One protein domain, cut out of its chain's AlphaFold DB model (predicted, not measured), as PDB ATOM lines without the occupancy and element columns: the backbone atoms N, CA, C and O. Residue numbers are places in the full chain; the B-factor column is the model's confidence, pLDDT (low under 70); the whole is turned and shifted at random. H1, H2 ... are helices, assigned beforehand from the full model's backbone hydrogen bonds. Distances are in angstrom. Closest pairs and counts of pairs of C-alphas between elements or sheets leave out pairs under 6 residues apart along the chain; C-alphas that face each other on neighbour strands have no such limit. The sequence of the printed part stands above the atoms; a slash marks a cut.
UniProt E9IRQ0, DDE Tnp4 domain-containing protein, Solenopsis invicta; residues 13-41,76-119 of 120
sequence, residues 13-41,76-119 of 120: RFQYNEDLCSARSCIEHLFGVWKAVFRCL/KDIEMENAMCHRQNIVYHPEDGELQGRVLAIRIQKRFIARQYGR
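AT A GLANCE: This is residues 13 to 41 and 76 to 119 of the 120 residues of the protein "DDE Tnp4 domain-containing protein" of Solenopsis invicta (UniProt E9IRQ0). An open, flat triangle with an empty middle: long H1 makes one side, H3 makes a corner near H1's first end, and short H2 packs near its other end, with the long link 86 to 98 as the third side. The printed part has 73 residues and is all helix, H1, H2, H3 along the chain, with no named strand. It is only just loose, close to extended, radius of gyration of the C-alphas 16.8 A, spanning 44 by 36 by 20 A.

IN THESE COORDINATES: H1, residues 13 to 37, is 35.8 A long from C-alpha 13 at (-24.458, -46.343, -7.140). H2 is residues 79 to 85, 11.0 A. H3, residues 99 to 116, 26.0 A, ends at C-alpha 116 (-18.238, -45.603, -15.188).

HOW THE PARTS SIT: H1, with residues 32 to 36 alone, touches H2, closest C-alphas Gly 32 and Asn 82, 5.4 A, only just about perpendicular at 70.1 degrees. H1 and H3 are close but not clearly touching, closest C-alphas Arg 13 and Ile 113, 6.7 A, opposite ways at a steep tilt of 68 degrees, only just short of perpendicular. H2 and H3 are apart. Every O i to N i+4 pair is within hydrogen-bond range in H1 and H3; in H2 0 of 3 are, and 1 of 4 O i to N i+3 pairs.

THE WHOLE: The C-alphas of Lys 76 and Asp 96, the two farthest apart, are 45.6 A apart. Residues 42 to 75 are not printed, a 19.4 A gap between C-alphas 41 and 76. H2 to H3 is a long link; pLDDT is under 70 at residues 76 to 101 and 119.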
ATOM      1  N   ARG A  13     -24.561 -47.455  -8.093       86.81
ATOM      2  CA  ARG A  13     -24.458 -46.343  -7.140       86.81
ATOM      3  C   ARG A  13     -23.812 -46.756  -5.824       86.81
ATOM      4  O   ARG A  13     -23.066 -45.964  -5.256       86.81
ATOM      5  N   PHE A  14     -24.078 -47.977  -5.366       88.75
ATOM      6  CA  PHE A  14     -23.426 -48.544  -4.192       88.75
ATOM      7  C   PHE A  14     -21.926 -48.731  -4.429       88.75
ATOM      8  O   PHE A  14     -21.131 -48.251  -3.632       88.75
ATOM      9  N   GLN A  15     -21.527 -49.312  -5.565       87.81
ATOM     10  CA  GLN A  15     -20.105 -49.459  -5.911       87.81
ATOM     11  C   GLN A  15     -19.391 -48.107  -6.030       87.81
ATOM     12  O   GLN A  15     -18.307 -47.925  -5.487       87.81
ATOM     13  N   TYR A  16     -20.039 -47.119  -6.656       90.12
ATOM     14  CA  TYR A  16     -19.524 -45.752  -6.676       90.12
ATOM     15  C   TYR A  16     -19.291 -45.189  -5.265       90.12
ATOM     16  O   TYR A  16     -18.298 -44.499  -5.036       90.12
ATOM     17  N   ASN A  17     -20.208 -45.436  -4.323       89.94
ATOM     18  CA  ASN A  17     -20.049 -44.969  -2.949       89.94
ATOM     19  C   ASN A  17     -18.875 -45.653  -2.245       89.94
ATOM     20  O   ASN A  17     -18.138 -44.962  -1.550       89.94
ATOM     21  N   GLU A  18     -18.693 -46.961  -2.431       89.25
ATOM     22  CA  GLU A  18     -17.567 -47.706  -1.855       89.25
ATOM     23  C   GLU A  18     -16.228 -47.131  -2.334       89.25
ATOM     24  O   GLU A  18     -15.385 -46.748  -1.519       89.25
ATOM     25  N   ASP A  19     -16.076 -46.946  -3.648       90.00
ATOM     26  CA  ASP A  19     -14.872 -46.353  -4.235       90.00
ATOM     27  C   ASP A  19     -14.656 -44.911  -3.762       90.00
ATOM     28  O   ASP A  19     -13.538 -44.510  -3.422       90.00
ATOM     29  N   LEU A  20     -15.730 -44.115  -3.701       89.25
ATOM     30  CA  LEU A  20     -15.675 -42.737  -3.218       89.25
ATOM     31  C   LEU A  20     -15.231 -42.674  -1.752       89.25
ATOM     32  O   LEU A  20     -14.416 -41.819  -1.400       89.25
ATOM     33  N   CYS A  21     -15.778 -43.537  -0.896       87.31
ATOM     34  CA  CYS A  21     -15.439 -43.608   0.521       87.31
ATOM     35  C   CYS A  21     -13.988 -44.059   0.720       87.31
ATOM     36  O   CYS A  21     -13.263 -43.424   1.486       87.31
ATOM     37  N   SER A  22     -13.545 -45.079  -0.017       86.75
ATOM     38  CA  SER A  22     -12.161 -45.560  -0.006       86.75
ATOM     39  C   SER A  22     -11.174 -44.458  -0.412       86.75
ATOM     40  O   SER A  22     -10.257 -44.113   0.342       86.75
ATOM     41  N   ALA A  23     -11.421 -43.800  -1.549       88.56
ATOM     42  CA  ALA A  23     -10.595 -42.688  -2.016       88.56
ATOM     43  C   ALA A  23     -10.586 -41.515  -1.021       88.56
ATOM     44  O   ALA A  23      -9.536 -40.923  -0.761       88.56
ATOM     45  N   ARG A  24     -11.742 -41.183  -0.432       86.94
ATOM     46  CA  ARG A  24     -11.848 -40.118   0.571       86.94
ATOM     47  C   ARG A  24     -11.040 -40.445   1.822       86.94
ATOM     48  O   ARG A  24     -10.321 -39.567   2.283       86.94
ATOM     49  N   SER A  25     -11.125 -41.672   2.330       85.81
ATOM     50  CA  SER A  25     -10.369 -42.104   3.510       85.81
ATOM     51  C   SER A  25      -8.861 -41.946   3.293       85.81
ATOM     52  O   SER A  25      -8.175 -41.357   4.127       85.81
ATOM     53  N   CYS A  26      -8.360 -42.359   2.124       86.06
ATOM     54  CA  CYS A  26      -6.955 -42.187   1.755       86.06
ATOM     55  C   CYS A  26      -6.537 -40.703   1.725       86.06
ATOM     56  O   CYS A  26      -5.528 -40.322   2.320       86.06
ATOM     57  N   ILE A  27      -7.337 -39.846   1.082       86.19
ATOM     58  CA  ILE A  27      -7.054 -38.408   0.962       86.19
ATOM     59  C   ILE A  27      -7.138 -37.696   2.320       86.19
ATOM     60  O   ILE A  27      -6.309 -36.839   2.621       86.19
ATOM     61  N   GLU A  28      -8.130 -38.027   3.147       86.19
ATOM     62  CA  GLU A  28      -8.285 -37.457   4.488       86.19
ATOM     63  C   GLU A  28      -7.113 -37.841   5.389       86.19
ATOM     64  O   GLU A  28      -6.593 -36.981   6.104       86.19
ATOM     65  N   HIS A  29      -6.647 -39.089   5.301       83.62
ATOM     66  CA  HIS A  29      -5.464 -39.539   6.022       83.62
ATOM     67  C   HIS A  29      -4.202 -38.794   5.565       83.62
ATOM     68  O   HIS A  29      -3.486 -38.236   6.398       83.62
ATOM     69  N   LEU A  30      -3.983 -38.685   4.248       86.50
ATOM     70  CA  LEU A  30      -2.865 -37.932   3.672       86.50
ATOM     71  C   LEU A  30      -2.857 -36.472   4.142       86.50
ATOM     72  O   LEU A  30      -1.820 -35.956   4.555       86.50
ATOM     73  N   PHE A  31      -4.009 -35.799   4.110       85.19
ATOM     74  CA  PHE A  31      -4.101 -34.414   4.564       85.19
ATOM     75  C   PHE A  31      -3.933 -34.253   6.071       85.19
ATOM     76  O   PHE A  31      -3.465 -33.197   6.495       85.19
ATOM     77  N   GLY A  32      -4.298 -35.257   6.870       82.94
ATOM     78  CA  GLY A  32      -3.941 -35.298   8.285       82.94
ATOM     79  C   GLY A  32      -2.425 -35.237   8.450       82.94
ATOM     80  O   GLY A  32      -1.902 -34.258   8.985       82.94
ATOM     81  N   VAL A  33      -1.724 -36.222   7.877       84.56
ATOM     82  CA  VAL A  33      -0.255 -36.308   7.913       84.56
ATOM     83  C   VAL A  33       0.380 -35.009   7.427       84.56
ATOM     84  O   VAL A  33       1.210 -34.428   8.119       84.56
ATOM     85  N   TRP A  34      -0.049 -34.483   6.279       88.12
ATOM     86  CA  TRP A  34       0.521 -33.253   5.738       88.12
ATOM     87  C   TRP A  34       0.342 -32.044   6.650       88.12
ATOM     88  O   TRP A  34       1.259 -31.235   6.732       88.12
ATOM     89  N   LYS A  35      -0.796 -31.885   7.330       84.25
ATOM     90  CA  LYS A  35      -0.996 -30.751   8.250       84.25
ATOM     91  C   LYS A  35      -0.133 -30.860   9.502       84.25
ATOM     92  O   LYS A  35       0.331 -29.836   9.993       84.25
ATOM     93  N   ALA A  36       0.090 -32.075   9.990       82.50
ATOM     94  CA  ALA A  36       0.963 -32.315  11.130       82.50
ATOM     95  C   ALA A  36       2.449 -32.126  10.767       82.50
ATOM     96  O   ALA A  36       3.181 -31.449  11.484       82.50
ATOM     97  N   VAL A  37       2.887 -32.628   9.605       85.62
ATOM     98  CA  VAL A  37       4.270 -32.463   9.111       85.62
ATOM     99  C   VAL A  37       4.546 -31.014   8.696       85.62
ATOM    100  O   VAL A  37       5.570 -30.424   9.046       85.62
ATOM    101  N   PHE A  38       3.647 -30.426   7.907       86.94
ATOM    102  CA  PHE A  38       3.826 -29.125   7.275       86.94
ATOM    103  C   PHE A  38       2.909 -28.089   7.922       86.94
ATOM    104  O   PHE A  38       1.808 -27.815   7.448       86.94
ATOM    105  N   ARG A  39       3.422 -27.401   8.949       81.00
ATOM    106  CA  ARG A  39       2.716 -26.317   9.671       81.00
ATOM    107  C   ARG A  39       2.278 -25.131   8.793       81.00
ATOM    108  O   ARG A  39       1.557 -24.257   9.262       81.00
ATOM    109  N   CYS A  40       2.723 -25.078   7.535       84.19
ATOM    110  CA  CYS A  40       2.258 -24.100   6.547       84.19
ATOM    111  C   CYS A  40       0.841 -24.391   6.021       84.19
ATOM    112  O   CYS A  40       0.201 -23.503   5.455       84.19
ATOM    113  N   LEU A  41       0.331 -25.610   6.219       82.31
ATOM    114  CA  LEU A  41      -1.038 -25.974   5.889       82.31
ATOM    115  C   LEU A  41      -1.953 -25.641   7.066       82.31
ATOM    116  O   LEU A  41      -1.802 -26.158   8.169       82.31
ATOM    117  N   LYS A  76       7.319 -40.666  13.152       57.03
ATOM    118  CA  LYS A  76       7.022 -41.468  14.365       57.03
ATOM    119  C   LYS A  76       6.109 -40.788  15.398       57.03
ATOM    120  O   LYS A  76       5.494 -41.482  16.198       57.03
ATOM    121  N   ASP A  77       5.991 -39.462  15.359       57.03
ATOM    122  CA  ASP A  77       5.266 -38.676  16.369       57.03
ATOM    123  C   ASP A  77       3.925 -38.097  15.866       57.03
ATOM    124  O   ASP A  77       3.186 -37.466  16.621       57.03
ATOM    125  N   ILE A  78       3.582 -38.301  14.589       59.78
ATOM    126  CA  ILE A  78       2.481 -37.587  13.911       59.78
ATOM    127  C   ILE A  78       1.129 -38.310  14.030       59.78
ATOM    128  O   ILE A  78       0.062 -37.692  13.958       59.78
ATOM    129  N   GLU A  79       1.152 -39.617  14.287       53.28
ATOM    130  CA  GLU A  79      -0.048 -40.452  14.424       53.28
ATOM    131  C   GLU A  79      -0.976 -39.985  15.565       53.28
ATOM    132  O   GLU A  79      -2.199 -40.069  15.442       53.28
ATOM    133  N   MET A  80      -0.421 -39.411  16.641       49.12
ATOM    134  CA  MET A  80      -1.184 -38.977  17.820       49.12
ATOM    135  C   MET A  80      -1.928 -37.641  17.621       49.12
ATOM    136  O   MET A  80      -3.003 -37.441  18.191       49.12
ATOM    137  N   GLU A  81      -1.421 -36.744  16.769       50.06
ATOM    138  CA  GLU A  81      -2.037 -35.432  16.492       50.06
ATOM    139  C   GLU A  81      -3.170 -35.533  15.443       50.06
ATOM    140  O   GLU A  81      -4.182 -34.824  15.513       50.06
ATOM    141  N   ASN A  82      -3.070 -36.499  14.521       51.94
ATOM    142  CA  ASN A  82      -4.076 -36.784  13.488       51.94
ATOM    143  C   ASN A  82      -5.449 -37.198  14.047       51.94
ATOM    144  O   ASN A  82      -6.485 -36.891  13.439       51.94
ATOM    145  N   ALA A  83      -5.477 -37.832  15.222       50.75
ATOM    146  CA  ALA A  83      -6.708 -38.207  15.915       50.75
ATOM    147  C   ALA A  83      -7.527 -36.985  16.383       50.75
ATOM    148  O   ALA A  83      -8.756 -37.059  16.479       50.75
ATOM    149  N   MET A  84      -6.878 -35.838  16.630       48.50
ATOM    150  CA  MET A  84      -7.537 -34.626  17.133       48.50
ATOM    151  C   MET A  84      -8.152 -33.764  16.017       48.50
ATOM    152  O   MET A  84      -9.187 -33.129  16.227       48.50
ATOM    153  N   CYS A  85      -7.585 -33.773  14.804       47.31
ATOM    154  CA  CYS A  85      -8.085 -32.980  13.668       47.31
ATOM    155  C   CYS A  85      -9.319 -33.604  12.968       47.31
ATOM    156  O   CYS A  85     -10.011 -32.934  12.197       47.31
ATOM    157  N   HIS A  86      -9.640 -34.872  13.254       48.91
ATOM    158  CA  HIS A  86     -10.708 -35.623  12.577       48.91
ATOM    159  C   HIS A  86     -12.142 -35.251  12.997       48.91
ATOM    160  O   HIS A  86     -13.099 -35.639  12.325       48.91
ATOM    161  N   ARG A  87     -12.345 -34.475  14.071       47.19
ATOM    162  CA  ARG A  87     -13.694 -34.193  14.598       47.19
ATOM    163  C   ARG A  87     -14.198 -32.790  14.257       47.19
ATOM    164  O   ARG A  87     -14.465 -31.982  15.136       47.19
ATOM    165  N   GLN A  88     -14.406 -32.513  12.974       44.03
ATOM    166  CA  GLN A  88     -15.324 -31.446  12.553       44.03
ATOM    167  C   GLN A  88     -16.272 -31.979  11.479       44.03
ATOM    168  O   GLN A  88     -16.112 -31.720  10.279       44.03
ATOM    169  N   ASN A  89     -17.277 -32.732  11.933       42.78
ATOM    170  CA  ASN A  89     -18.516 -32.908  11.188       42.78
ATOM    171  C   ASN A  89     -19.151 -31.525  11.016       42.78
ATOM    172  O   ASN A  89     -19.503 -30.873  11.996       42.78
ATOM    173  N   ILE A  90     -19.265 -31.064   9.770       48.84
ATOM    174  CA  ILE A  90     -20.075 -29.888   9.449       48.84
ATOM    175  C   ILE A  90     -21.531 -30.307   9.624       48.84
ATOM    176  O   ILE A  90     -22.025 -31.152   8.876       48.84
ATOM    177  N   VAL A  91     -22.220 -29.702  10.588       43.97
ATOM    178  CA  VAL A  91     -23.674 -29.571  10.514       43.97
ATOM    179  C   VAL A  91     -23.933 -28.624   9.351       43.97
ATOM    180  O   VAL A  91     -23.625 -27.436   9.417       43.97
ATOM    181  N   TYR A  92     -24.389 -29.184   8.235       43.88
ATOM    182  CA  TYR A  92     -24.763 -28.411   7.062       43.88
ATOM    183  C   TYR A  92     -26.003 -27.583   7.410       43.88
ATOM    184  O   TYR A  92     -27.088 -28.147   7.549       43.88
ATOM    185  N   HIS A  93     -25.839 -26.271   7.564       42.97
ATOM    186  CA  HIS A  93     -26.951 -25.331   7.612       42.97
ATOM    187  C   HIS A  93     -27.141 -24.793   6.183       42.97
ATOM    188  O   HIS A  93     -26.217 -24.161   5.669       42.97
ATOM    189  N   PRO A  94     -28.249 -25.105   5.487       48.16
ATOM    190  CA  PRO A  94     -28.504 -24.537   4.171       48.16
ATOM    191  C   PRO A  94     -28.768 -23.040   4.320       48.16
ATOM    192  O   PRO A  94     -29.705 -22.656   5.012       48.16
ATOM    193  N   GLU A  95     -27.955 -22.221   3.663       45.47
ATOM    194  CA  GLU A  95     -28.318 -20.843   3.339       45.47
ATOM    195  C   GLU A  95     -28.923 -20.847   1.925       45.47
ATOM    196  O   GLU A  95     -28.399 -21.498   1.012       45.47
ATOM    197  N   ASP A  96     -30.040 -20.144   1.745       45.53
ATOM    198  CA  ASP A  96     -31.001 -20.281   0.638       45.53
ATOM    199  C   ASP A  96     -30.499 -19.863  -0.771       45.53
ATOM    200  O   ASP A  96     -31.277 -19.763  -1.718       45.53
ATOM    201  N   GLY A  97     -29.187 -19.678  -0.962       53.22
ATOM    202  CA  GLY A  97     -28.556 -19.303  -2.239       53.22
ATOM    203  C   GLY A  97     -27.884 -20.440  -3.036       53.22
ATOM    204  O   GLY A  97     -27.455 -20.226  -4.168       53.22
ATOM    205  N   GLU A  98     -27.768 -21.660  -2.492       54.34
ATOM    206  CA  GLU A  98     -26.912 -22.743  -3.038       54.34
ATOM    207  C   GLU A  98     -27.574 -23.701  -4.055       54.34
ATOM    208  O   GLU A  98     -26.949 -24.669  -4.516       54.34
ATOM    209  N   LEU A  99     -28.842 -23.492  -4.417       56.88
ATOM    210  CA  LEU A  99     -29.615 -24.499  -5.155       56.88
ATOM    211  C   LEU A  99     -29.019 -24.821  -6.542       56.88
ATOM    212  O   LEU A  99     -29.006 -25.980  -6.965       56.88
ATOM    213  N   GLN A 100     -28.448 -23.830  -7.233       60.88
ATOM    214  CA  GLN A 100     -27.967 -23.981  -8.614       60.88
ATOM    215  C   GLN A 100     -26.652 -24.780  -8.713       60.88
ATOM    216  O   GLN A 100     -26.516 -25.652  -9.578       60.88
ATOM    217  N   GLY A 101     -25.709 -24.558  -7.789       68.88
ATOM    218  CA  GLY A 101     -24.442 -25.302  -7.729       68.88
ATOM    219  C   GLY A 101     -24.642 -26.769  -7.338       68.88
ATOM    220  O   GLY A 101     -24.028 -27.672  -7.914       68.88
ATOM    221  N   ARG A 102     -25.582 -27.026  -6.422       71.88
ATOM    222  CA  ARG A 102     -25.969 -28.380  -6.002       71.88
ATOM    223  C   ARG A 102     -26.561 -29.192  -7.144       71.88
ATOM    224  O   ARG A 102     -26.174 -30.342  -7.345       71.88
ATOM    225  N   VAL A 103     -27.451 -28.591  -7.932       80.19
ATOM    226  CA  VAL A 103     -28.066 -29.256  -9.091       80.19
ATOM    227  C   VAL A 103     -27.015 -29.644 -10.133       80.19
ATOM    228  O   VAL A 103     -27.056 -30.760 -10.659       80.19
ATOM    229  N   LEU A 104     -26.045 -28.766 -10.405       82.69
ATOM    230  CA  LEU A 104     -24.949 -29.065 -11.325       82.69
ATOM    231  C   LEU A 104     -24.072 -30.215 -10.808       82.69
ATOM    232  O   LEU A 104     -23.797 -31.153 -11.558       82.69
ATOM    233  N   ALA A 105     -23.693 -30.186  -9.529       82.75
ATOM    234  CA  ALA A 105     -22.901 -31.245  -8.906       82.75
ATOM    235  C   ALA A 105     -23.614 -32.605  -8.973       82.75
ATOM    236  O   ALA A 105     -23.015 -33.598  -9.390       82.75
ATOM    237  N   ILE A 106     -24.916 -32.641  -8.664       82.94
ATOM    238  CA  ILE A 106     -25.745 -33.850  -8.773       82.94
ATOM    239  C   ILE A 106     -25.780 -34.354 -10.219       82.94
ATOM    240  O   ILE A 106     -25.669 -35.556 -10.462       82.94
ATOM    241  N   ARG A 107     -25.923 -33.455 -11.200       85.31
ATOM    242  CA  ARG A 107     -25.955 -33.820 -12.624       85.31
ATOM    243  C   ARG A 107     -24.629 -34.429 -13.080       85.31
ATOM    244  O   ARG A 107     -24.639 -35.456 -13.759       85.31
ATOM    245  N   ILE A 108     -23.507 -33.820 -12.700       87.31
ATOM    246  CA  ILE A 108     -22.162 -34.317 -13.014       87.31
ATOM    247  C   ILE A 108     -21.958 -35.696 -12.387       87.31
ATOM    248  O   ILE A 108     -21.572 -36.631 -13.086       87.31
ATOM    249  N   GLN A 109     -22.298 -35.843 -11.106       87.19
ATOM    250  CA  GLN A 109     -22.174 -37.100 -10.375       87.19
ATOM    251  C   GLN A 109     -23.018 -38.210 -11.014       87.19
ATOM    252  O   GLN A 109     -22.503 -39.288 -11.296       87.19
ATOM    253  N   LYS A 110     -24.290 -37.943 -11.345       86.50
ATOM    254  CA  LYS A 110     -25.160 -38.914 -12.035       86.50
ATOM    255  C   LYS A 110     -24.589 -39.346 -13.385       86.50
ATOM    256  O   LYS A 110     -24.605 -40.535 -13.699       86.50
ATOM    257  N   ARG A 111     -24.071 -38.401 -14.177       88.94
ATOM    258  CA  ARG A 111     -23.464 -38.691 -15.486       88.94
ATOM    259  C   ARG A 111     -22.184 -39.515 -15.349       88.94
ATOM    260  O   ARG A 111     -21.957 -40.413 -16.155       88.94
ATOM    261  N   PHE A 112     -21.370 -39.224 -14.338       89.88
ATOM    262  CA  PHE A 112     -20.166 -39.989 -14.025       89.88
ATOM    263  C   PHE A 112     -20.506 -41.430 -13.637       89.88
ATOM    264  O   PHE A 112     -19.968 -42.356 -14.240       89.88
ATOM    265  N   ILE A 113     -21.462 -41.617 -12.719       89.31
ATOM    266  CA  ILE A 113     -21.910 -42.945 -12.278       89.31
ATOM    267  C   ILE A 113     -22.440 -43.754 -13.463       89.31
ATOM    268  O   ILE A 113     -22.010 -44.880 -13.675       89.31
ATOM    269  N   ALA A 114     -23.316 -43.169 -14.285       88.94
ATOM    270  CA  ALA A 114     -23.852 -43.853 -15.462       88.94
ATOM    271  C   ALA A 114     -22.753 -44.269 -16.457       88.94
ATOM    272  O   ALA A 114     -22.829 -45.340 -17.048       88.94
ATOM    273  N   ARG A 115     -21.714 -43.442 -16.630       90.00
ATOM    274  CA  ARG A 115     -20.608 -43.721 -17.555       90.00
ATOM    275  C   ARG A 115     -19.656 -44.807 -17.047       90.00
ATOM    276  O   ARG A 115     -19.214 -45.617 -17.857       90.00
ATOM    277  N   GLN A 116     -19.290 -44.757 -15.767       88.56
ATOM    278  CA  GLN A 116     -18.238 -45.603 -15.188       88.56
ATOM    279  C   GLN A 116     -18.781 -46.885 -14.554       88.56
ATOM    280  O   GLN A 116     -18.148 -47.924 -14.662       88.56
ATOM    281  N   TYR A 117     -19.976 -46.829 -13.964       87.19
ATOM    282  CA  TYR A 117     -20.570 -47.937 -13.210       87.19
ATOM    283  C   TYR A 117     -21.836 -48.501 -13.872       87.19
ATOM    284  O   TYR A 117     -22.310 -49.560 -13.489       87.19
ATOM    285  N   GLY A 118     -22.411 -47.824 -14.874       76.62
ATOM    286  CA  GLY A 118     -23.652 -48.245 -15.543       76.62
ATOM    287  C   GLY A 118     -23.508 -49.388 -16.556       76.62
ATOM    288  O   GLY A 118     -24.433 -49.607 -17.331       76.62
ATOM    289  N   ARG A 119     -22.355 -50.064 -16.604       66.69
ATOM    290  CA  ARG A 119     -22.024 -51.125 -17.572       66.69
ATOM    291  C   ARG A 119     -21.732 -52.476 -16.900       66.69
ATOM    292  O   ARG A 119     -20.892 -53.229 -17.384       66.69
TER     293      ARG A 119